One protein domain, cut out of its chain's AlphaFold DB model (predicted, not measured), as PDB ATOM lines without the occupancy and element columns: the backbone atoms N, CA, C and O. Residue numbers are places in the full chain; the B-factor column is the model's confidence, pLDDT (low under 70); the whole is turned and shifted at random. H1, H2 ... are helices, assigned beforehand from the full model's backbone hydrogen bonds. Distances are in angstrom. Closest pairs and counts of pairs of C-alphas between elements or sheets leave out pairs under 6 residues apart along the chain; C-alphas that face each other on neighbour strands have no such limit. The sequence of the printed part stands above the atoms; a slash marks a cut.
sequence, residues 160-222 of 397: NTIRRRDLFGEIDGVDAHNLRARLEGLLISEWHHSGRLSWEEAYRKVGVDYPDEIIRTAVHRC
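AT A GLANCE: This is residues 160 to 222 of the 397 residues of an uncharacterized protein of Sporormia fimetaria CBS 119925 (UniProt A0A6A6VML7). A loop, residues 160 to 172, leads into one long helix, H1; the short helix H2 packs slantwise on the middle of H1, and H3 lies away from both. The printed part has 63 residues with three named helices, H1, H2, H3 in chain order, and no named strand: all helix. It is flat, spanning 34 by 33 by 16 A, and only just compact, close to loose, with a radius of gyration of the C-alphas of 12.5 A.

IN THESE COORDINATES: H1, residues 173 to 193, begins at C-alpha 173 (27.826, -21.662, -51.749) and is 30.4 A long. H2 is residues 199 to 206, 10.5 A. H3, residues 212 to 222, 16.1 A, ends at C-alpha 222 (15.497, 9.173, -59.951).

HOW THE PARTS SIT: H1 touches H2 with residues 179 to 187 alone; the closest C-alphas, of Leu 183 and Val 206, are 6.4 A apart. They run opposite ways at a steep tilt of 56 degrees. H1 and H3 are apart. H2 and H3 are only just apart, closest 8.4 A. In H1, H2 and H3 every O i to N i+4 pair is within hydrogen-bond range.

THE WHOLE: The farthest C-alphas, of Val 174 and Cys 222, are 35.7 A apart. The printed part has no cut, and both links are tight. pLDDT is under 70 at residues 160 to 164, 194 to 195 and 212 to 222.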
ATOM      1  N   ASN A 160      10.935   1.039 -54.131       47.72
ATOM      2  CA  ASN A 160      11.466   0.166 -55.185       47.72
ATOM      3  C   ASN A 160      12.801  -0.448 -54.733       47.72
ATOM      4  O   ASN A 160      13.887  -0.095 -55.190       47.72
ATOM      5  N   THR A 161      12.711  -1.372 -53.788       53.59
ATOM      6  CA  THR A 161      13.785  -2.137 -53.171       53.59
ATOM      7  C   THR A 161      14.101  -3.299 -54.090       53.59
ATOM      8  O   THR A 161      13.731  -4.450 -53.851       53.59
ATOM      9  N   ILE A 162      14.740  -2.948 -55.206       58.78
ATOM     10  CA  ILE A 162      15.206  -3.884 -56.221       58.78
ATOM     11  C   ILE A 162      16.077  -4.928 -55.530       58.78
ATOM     12  O   ILE A 162      17.132  -4.623 -54.969       58.78
ATOM     13  N   ARG A 163      15.632  -6.181 -55.592       61.72
ATOM     14  CA  ARG A 163      16.377  -7.310 -55.059       61.72
ATOM     15  C   ARG A 163      17.712  -7.440 -55.801       61.72
ATOM     16  O   ARG A 163      17.749  -7.890 -56.947       61.72
ATOM     17  N   ARG A 164      18.812  -7.096 -55.131       69.94
ATOM     18  CA  ARG A 164      20.174  -7.336 -55.624       69.94
ATOM     19  C   ARG A 164      20.392  -8.830 -55.886       69.94
ATOM     20  O   ARG A 164      20.115  -9.668 -55.029       69.94
ATOM     21  N   ARG A 165      20.873  -9.166 -57.088       71.31
ATOM     22  CA  ARG A 165      21.210 -10.551 -57.487       71.31
ATOM     23  C   ARG A 165      22.534 -11.024 -56.879       71.31
ATOM     24  O   ARG A 165      22.757 -12.219 -56.760       71.31
ATOM     25  N   ASP A 166      23.367 -10.071 -56.487       80.62
ATOM     26  CA  ASP A 166      24.721 -10.189 -55.955       80.62
ATOM     27  C   ASP A 166      24.782 -10.110 -54.418       80.62
ATOM     28  O   ASP A 166      25.863 -10.045 -53.846       80.62
ATOM     29  N   LEU A 167      23.630 -10.148 -53.735       72.94
ATOM     30  CA  LEU A 167      23.513  -9.885 -52.294       72.94
ATOM     31  C   LEU A 167      24.325 -10.813 -51.377       72.94
ATOM     32  O   LEU A 167      24.617 -10.463 -50.240       72.94
ATOM     33  N   PHE A 168      24.675 -11.990 -51.881       85.12
ATOM     34  CA  PHE A 168      25.496 -12.977 -51.187       85.12
ATOM     35  C   PHE A 168      26.684 -13.410 -52.056       85.12
ATOM     36  O   PHE A 168      27.184 -14.513 -51.900       85.12
ATOM     37  N   GLY A 169      27.114 -12.570 -53.009       85.50
ATOM     38  CA  GLY A 169      28.193 -12.896 -53.951       85.50
ATOM     39  C   GLY A 169      29.575 -13.046 -53.305       85.50
ATOM     40  O   GLY A 169      30.457 -13.645 -53.908       85.50
ATOM     41  N   GLU A 170      29.744 -12.527 -52.086       86.50
ATOM     42  CA  GLU A 170      30.956 -12.652 -51.261       86.50
ATOM     43  C   GLU A 170      30.887 -13.829 -50.267       86.50
ATOM     44  O   GLU A 170      31.854 -14.088 -49.556       86.50
ATOM     45  N   ILE A 171      29.748 -14.532 -50.188       86.12
ATOM     46  CA  ILE A 171      29.524 -15.654 -49.268       86.12
ATOM     47  C   ILE A 171      29.488 -16.951 -50.079       86.12
ATOM     48  O   ILE A 171      28.731 -17.079 -51.041       86.12
ATOM     49  N   ASP A 172      30.280 -17.943 -49.677       86.50
ATOM     50  CA  ASP A 172      30.412 -19.173 -50.452       86.50
ATOM     51  C   ASP A 172      29.174 -20.089 -50.359       86.50
ATOM     52  O   ASP A 172      28.717 -20.494 -49.287       86.50
ATOM     53  N   GLY A 173      28.664 -20.479 -51.531       82.25
ATOM     54  CA  GLY A 173      27.826 -21.662 -51.749       82.25
ATOM     55  C   GLY A 173      26.621 -21.838 -50.814       82.25
ATOM     56  O   GLY A 173      25.570 -21.217 -50.993       82.25
ATOM     57  N   VAL A 174      26.743 -22.783 -49.876       83.69
ATOM     58  CA  VAL A 174      25.635 -23.277 -49.039       83.69
ATOM     59  C   VAL A 174      25.100 -22.187 -48.110       83.69
ATOM     60  O   VAL A 174      23.885 -22.063 -47.952       83.69
ATOM     61  N   ASP A 175      25.973 -21.346 -47.553       86.06
ATOM     62  CA  ASP A 175      25.555 -20.294 -46.626       86.06
ATOM     63  C   ASP A 175      24.854 -19.144 -47.353       86.06
ATOM     64  O   ASP A 175      23.811 -18.674 -46.893       86.06
ATOM     65  N   ALA A 176      25.317 -18.781 -48.553       88.00
ATOM     66  CA  ALA A 176      24.600 -17.857 -49.432       88.00
ATOM     67  C   ALA A 176      23.193 -18.367 -49.787       88.00
ATOM     68  O   ALA A 176      22.231 -17.595 -49.772       88.00
ATOM     69  N   HIS A 177      23.040 -19.667 -50.066       86.31
ATOM     70  CA  HIS A 177      21.730 -20.265 -50.331       86.31
ATOM     71  C   HIS A 177      20.826 -20.257 -49.085       86.31
ATOM     72  O   HIS A 177      19.663 -19.863 -49.171       86.31
ATOM     73  N   ASN A 178      21.363 -20.607 -47.913       87.00
ATOM     74  CA  ASN A 178      20.627 -20.598 -46.646       87.00
ATOM     75  C   ASN A 178      20.157 -19.188 -46.248       87.00
ATOM     76  O   ASN A 178      19.003 -19.008 -45.852       87.00
ATOM     77  N   LEU A 179      21.022 -18.176 -46.368       86.88
ATOM     78  CA  LEU A 179      20.677 -16.776 -46.097       86.88
ATOM     79  C   LEU A 179      19.638 -16.259 -47.099       86.88
ATOM     80  O   LEU A 179      18.673 -15.598 -46.705       86.88
ATOM     81  N   ARG A 180      19.769 -16.632 -48.377       88.19
ATOM     82  CA  ARG A 180      18.790 -16.324 -49.424       88.19
ATOM     83  C   ARG A 180      17.413 -16.913 -49.126       88.19
ATOM     84  O   ARG A 180      16.436 -16.171 -49.187       88.19
ATOM     85  N   ALA A 181      17.340 -18.194 -48.772       88.06
ATOM     86  CA  ALA A 181      16.087 -18.874 -48.449       88.06
ATOM     87  C   ALA A 181      15.425 -18.294 -47.185       88.06
ATOM     88  O   ALA A 181      14.209 -18.112 -47.150       88.06
ATOM     89  N   ARG A 182      16.213 -17.926 -46.162       88.38
ATOM     90  CA  ARG A 182      15.710 -17.230 -44.960       88.38
ATOM     91  C   ARG A 182      15.137 -15.851 -45.282       88.38
ATOM     92  O   ARG A 182      14.074 -15.506 -44.771       88.38
ATOM     93  N   LEU A 183      15.818 -15.078 -46.132       87.12
ATOM     94  CA  LEU A 183      15.356 -13.756 -46.558       87.12
ATOM     95  C   LEU A 183      14.068 -13.856 -47.393       87.12
ATOM     96  O   LEU A 183      13.110 -13.140 -47.119       87.12
ATOM     97  N   GLU A 184      14.015 -14.779 -48.360       87.12
ATOM     98  CA  GLU A 184      12.805 -15.077 -49.145       87.12
ATOM     99  C   GLU A 184      11.641 -15.515 -48.243       87.12
ATOM    100  O   GLU A 184      10.548 -14.961 -48.349       87.12
ATOM    101  N   GLY A 185      11.880 -16.439 -47.306       86.12
ATOM    102  CA  GLY A 185      10.872 -16.911 -46.356       86.12
ATOM    103  C   GLY A 185      10.318 -15.803 -45.457       86.12
ATOM    104  O   GLY A 185       9.105 -15.730 -45.265       86.12
ATOM    105  N   LEU A 186      11.168 -14.894 -44.964       83.81
ATOM    106  CA  LEU A 186      10.729 -13.726 -44.192       83.81
ATOM    107  C   LEU A 186       9.824 -12.801 -45.015       83.81
ATOM    108  O   LEU A 186       8.767 -12.407 -44.530       83.81
ATOM    109  N   LEU A 187      10.194 -12.495 -46.259       81.25
ATOM    110  CA  LEU A 187       9.421 -11.601 -47.130       81.25
ATOM    111  C   LEU A 187       8.076 -12.210 -47.543       81.25
ATOM    112  O   LEU A 187       7.059 -11.521 -47.507       81.25
ATOM    113  N   ILE A 188       8.056 -13.506 -47.874       82.06
ATOM    114  CA  ILE A 188       6.819 -14.250 -48.151       82.06
ATOM    115  C   ILE A 188       5.934 -14.266 -46.901       82.06
ATOM    116  O   ILE A 188       4.736 -13.999 -46.991       82.06
ATOM    117  N   SER A 189       6.514 -14.523 -45.721       72.94
ATOM    118  CA  SER A 189       5.756 -14.508 -44.469       72.94
ATOM    119  C   SER A 189       5.135 -13.136 -44.203       72.94
ATOM    120  O   SER A 189       3.947 -13.074 -43.900       72.94
ATOM    121  N   GLU A 190       5.869 -12.040 -44.406       81.31
ATOM    122  CA  GLU A 190       5.337 -10.696 -44.184       81.31
ATOM    123  C   GLU A 190       4.208 -10.355 -45.164       81.31
ATOM    124  O   GLU A 190       3.166  -9.846 -44.746       81.31
ATOM    125  N   TRP A 191       4.382 -10.697 -46.447       76.12
ATOM    126  CA  TRP A 191       3.383 -10.461 -47.491       76.12
ATOM    127  C   TRP A 191       2.033 -11.110 -47.149       76.12
ATOM    128  O   TRP A 191       0.989 -10.480 -47.312       76.12
ATOM    129  N   HIS A 192       2.050 -12.319 -46.576       73.81
ATOM    130  CA  HIS A 192       0.843 -12.982 -46.076       73.81
ATOM    131  C   HIS A 192       0.297 -12.394 -44.762       73.81
ATOM    132  O   HIS A 192      -0.909 -12.448 -44.532       73.81
ATOM    133  N   HIS A 193       1.140 -11.823 -43.898       72.06
ATOM    134  CA  HIS A 193       0.738 -11.349 -42.566       72.06
ATOM    135  C   HIS A 193       0.318  -9.870 -42.518       72.06
ATOM    136  O   HIS A 193       0.087  -9.337 -41.433       72.06
ATOM    137  N   SER A 194       0.161  -9.208 -43.674       62.38
ATOM    138  CA  SER A 194      -0.276  -7.797 -43.796       62.38
ATOM    139  C   SER A 194       0.637  -6.774 -43.103       62.38
ATOM    140  O   SER A 194       0.286  -5.597 -42.972       62.38
ATOM    141  N   GLY A 195       1.796  -7.223 -42.626       62.16
ATOM    142  CA  GLY A 195       2.762  -6.400 -41.926       62.16
ATOM    143  C   GLY A 195       3.595  -5.563 -42.897       62.16
ATOM    144  O   GLY A 195       3.602  -5.779 -44.109       62.16
ATOM    145  N   ARG A 196       4.263  -4.545 -42.356       74.25
ATOM    146  CA  ARG A 196       5.083  -3.600 -43.123       74.25
ATOM    147  C   ARG A 196       6.573  -3.786 -42.846       74.25
ATOM    148  O   ARG A 196       7.267  -2.785 -42.696       74.25
ATOM    149  N   LEU A 197       7.067  -5.025 -42.761       80.62
ATOM    150  CA  LEU A 197       8.506  -5.274 -42.670       80.62
ATOM    151  C   LEU A 197       9.201  -4.643 -43.872       80.62
ATOM    152  O   LEU A 197       9.063  -5.081 -45.017       80.62
ATOM    153  N   SER A 198       9.960  -3.596 -43.592       80.94
ATOM    154  CA  SER A 198      10.868  -3.015 -44.563       80.94
ATOM    155  C   SER A 198      11.956  -4.029 -44.920       80.94
ATOM    156  O   SER A 198      12.320  -4.902 -44.127       80.94
ATOM    157  N   TRP A 199      12.532  -3.904 -46.116       75.19
ATOM    158  CA  TRP A 199      13.673  -4.739 -46.487       75.19
ATOM    159  C   TRP A 199      14.869  -4.547 -45.544       75.19
ATOM    160  O   TRP A 199      15.573  -5.514 -45.271       75.19
ATOM    161  N   GLU A 200      15.050  -3.352 -44.978       81.56
ATOM    162  CA  GLU A 200      16.058  -3.094 -43.945       81.56
ATOM    163  C   GLU A 200      15.843  -3.986 -42.708       81.56
ATOM    164  O   GLU A 200      16.767  -4.657 -42.245       81.56
ATOM    165  N   GLU A 201      14.611  -4.069 -42.197       83.94
ATOM    166  CA  GLU A 201      14.278  -4.945 -41.069       83.94
ATOM    167  C   GLU A 201      14.375  -6.433 -41.433       83.94
ATOM    168  O   GLU A 201      14.763  -7.240 -40.586       83.94
ATOM    169  N   ALA A 202      14.063  -6.813 -42.677       83.38
ATOM    170  CA  ALA A 202      14.239  -8.182 -43.157       83.38
ATOM    171  C   ALA A 202      15.722  -8.595 -43.149       83.38
ATOM    172  O   ALA A 202      16.058  -9.654 -42.623       83.38
ATOM    173  N   TYR A 203      16.621  -7.741 -43.643       82.44
ATOM    174  CA  TYR A 203      18.070  -7.975 -43.610       82.44
ATOM    175  C   TYR A 203      18.599  -8.039 -42.175       82.44
ATOM    176  O   TYR A 203      19.279  -9.000 -41.803       82.44
ATOM    177  N   ARG A 204      18.191  -7.080 -41.334       86.50
ATOM    178  CA  ARG A 204      18.550  -7.029 -39.911       86.50
ATOM    179  C   ARG A 204      18.107  -8.293 -39.159       86.50
ATOM    180  O   ARG A 204      18.841  -8.771 -38.300       86.50
ATOM    181  N   LYS A 205      16.948  -8.873 -39.504       86.31
ATOM    182  CA  LYS A 205      16.468 -10.167 -38.973       86.31
ATOM    183  C   LYS A 205      17.268 -11.375 -39.475       86.31
ATOM    184  O   LYS A 205      17.387 -12.351 -38.740       86.31
ATOM    185  N   VAL A 206      17.802 -11.335 -40.698       84.62
ATOM    186  CA  VAL A 206      18.688 -12.388 -41.239       84.62
ATOM    187  C   VAL A 206      20.120 -12.267 -40.685       84.62
ATOM    188  O   VAL A 206      20.878 -13.232 -40.756       84.62
ATOM    189  N   GLY A 207      20.470 -11.130 -40.072       86.44
ATOM    190  CA  GLY A 207      21.812 -10.854 -39.550       86.44
ATOM    191  C   GLY A 207      22.787 -10.395 -40.634       86.44
ATOM    192  O   GLY A 207      23.977 -10.669 -40.540       86.44
ATOM    193  N   VAL A 208      22.271  -9.744 -41.680       83.69
ATOM    194  CA  VAL A 208      23.038  -9.229 -42.820       83.69
ATOM    195  C   VAL A 208      22.918  -7.712 -42.825       83.69
ATOM    196  O   VAL A 208      21.815  -7.184 -42.676       83.69
ATOM    197  N   ASP A 209      24.032  -7.007 -43.007       83.38
ATOM    198  CA  ASP A 209      24.021  -5.548 -43.076       83.38
ATOM    199  C   ASP A 209      23.261  -5.066 -44.318       83.38
ATOM    200  O   ASP A 209      23.455  -5.550 -45.437       83.38
ATOM    201  N   TYR A 210      22.363  -4.102 -44.122       82.31
ATOM    202  CA  TYR A 210      21.601  -3.510 -45.216       82.31
ATOM    203  C   TYR A 210      22.475  -2.474 -45.951       82.31
ATOM    204  O   TYR A 210      22.961  -1.539 -45.308       82.31
ATOM    205  N   PRO A 211      22.705  -2.602 -47.277       75.75
ATOM    206  CA  PRO A 211      23.633  -1.750 -48.027       75.75
ATOM    207  C   PRO A 211      23.015  -0.377 -48.345       75.75
ATOM    208  O   PRO A 211      22.676  -0.055 -49.488       75.75
ATOM    209  N   ASP A 212      22.874   0.435 -47.303       67.94
ATOM    210  CA  ASP A 212      22.091   1.671 -47.286       67.94
ATOM    211  C   ASP A 212      22.646   2.758 -48.235       67.94
ATOM    212  O   ASP A 212      21.896   3.531 -48.839       67.94
ATOM    213  N   GLU A 213      23.966   2.786 -48.449       63.75
ATOM    214  CA  GLU A 213      24.651   3.783 -49.292       63.75
ATOM    215  C   GLU A 213      24.243   3.718 -50.776       63.75
ATOM    216  O   GLU A 213      24.091   4.750 -51.445       63.75
ATOM    217  N   ILE A 214      24.019   2.508 -51.300       54.81
ATOM    218  CA  ILE A 214      23.680   2.291 -52.715       54.81
ATOM    219  C   ILE A 214      22.238   2.729 -52.993       54.81
ATOM    220  O   ILE A 214      21.939   3.289 -54.047       54.81
ATOM    221  N   ILE A 215      21.333   2.524 -52.035       54.84
ATOM    222  CA  ILE A 215      19.923   2.897 -52.191       54.84
ATOM    223  C   ILE A 215      19.768   4.417 -52.117       54.84
ATOM    224  O   ILE A 215      19.065   4.991 -52.947       54.84
ATOM    225  N   ARG A 216      20.506   5.096 -51.226       52.47
ATOM    226  CA  ARG A 216      20.558   6.569 -51.196       52.47
ATOM    227  C   ARG A 216      21.030   7.150 -52.537       52.47
ATOM    228  O   ARG A 216      20.436   8.107 -53.029       52.47
ATOM    229  N   THR A 217      22.032   6.545 -53.186       49.75
ATOM    230  CA  THR A 217      22.464   6.962 -54.537       49.75
ATOM    231  C   THR A 217      21.487   6.577 -55.652       49.75
ATOM    232  O   THR A 217      21.374   7.326 -56.621       49.75
ATOM    233  N   ALA A 218      20.761   5.462 -55.540       47.72
ATOM    234  CA  ALA A 218      19.741   5.070 -56.515       47.72
ATOM    235  C   ALA A 218      18.514   5.999 -56.474       47.72
ATOM    236  O   ALA A 218      18.073   6.463 -57.522       47.72
ATOM    237  N   VAL A 219      18.024   6.342 -55.277       49.97
ATOM    238  CA  VAL A 219      16.927   7.308 -55.086       49.97
ATOM    239  C   VAL A 219      17.330   8.685 -55.625       49.97
ATOM    240  O   VAL A 219      16.630   9.235 -56.471       49.97
ATOM    241  N   HIS A 220      18.526   9.184 -55.284       47.56
ATOM    242  CA  HIS A 220      19.033  10.453 -55.825       47.56
ATOM    243  C   HIS A 220      19.217  10.487 -57.355       47.56
ATOM    244  O   HIS A 220      19.292  11.576 -57.924       47.56
ATOM    245  N   ARG A 221      19.288   9.337 -58.046       45.00
ATOM    246  CA  ARG A 221      19.322   9.279 -59.521       45.00
ATOM    247  C   ARG A 221      17.939   9.351 -60.171       45.00
ATOM    248  O   ARG A 221      17.869   9.692 -61.349       45.00
ATOM    249  N   CYS A 222      16.866   9.055 -59.442       43.78
ATOM    250  CA  CYS A 222      15.497   9.173 -59.951       43.78
ATOM    251  C   CYS A 222      14.959  10.613 -59.866       43.78
ATOM    252  O   CYS A 222      14.143  11.003 -60.697       43.78
TER     253      CYS A 222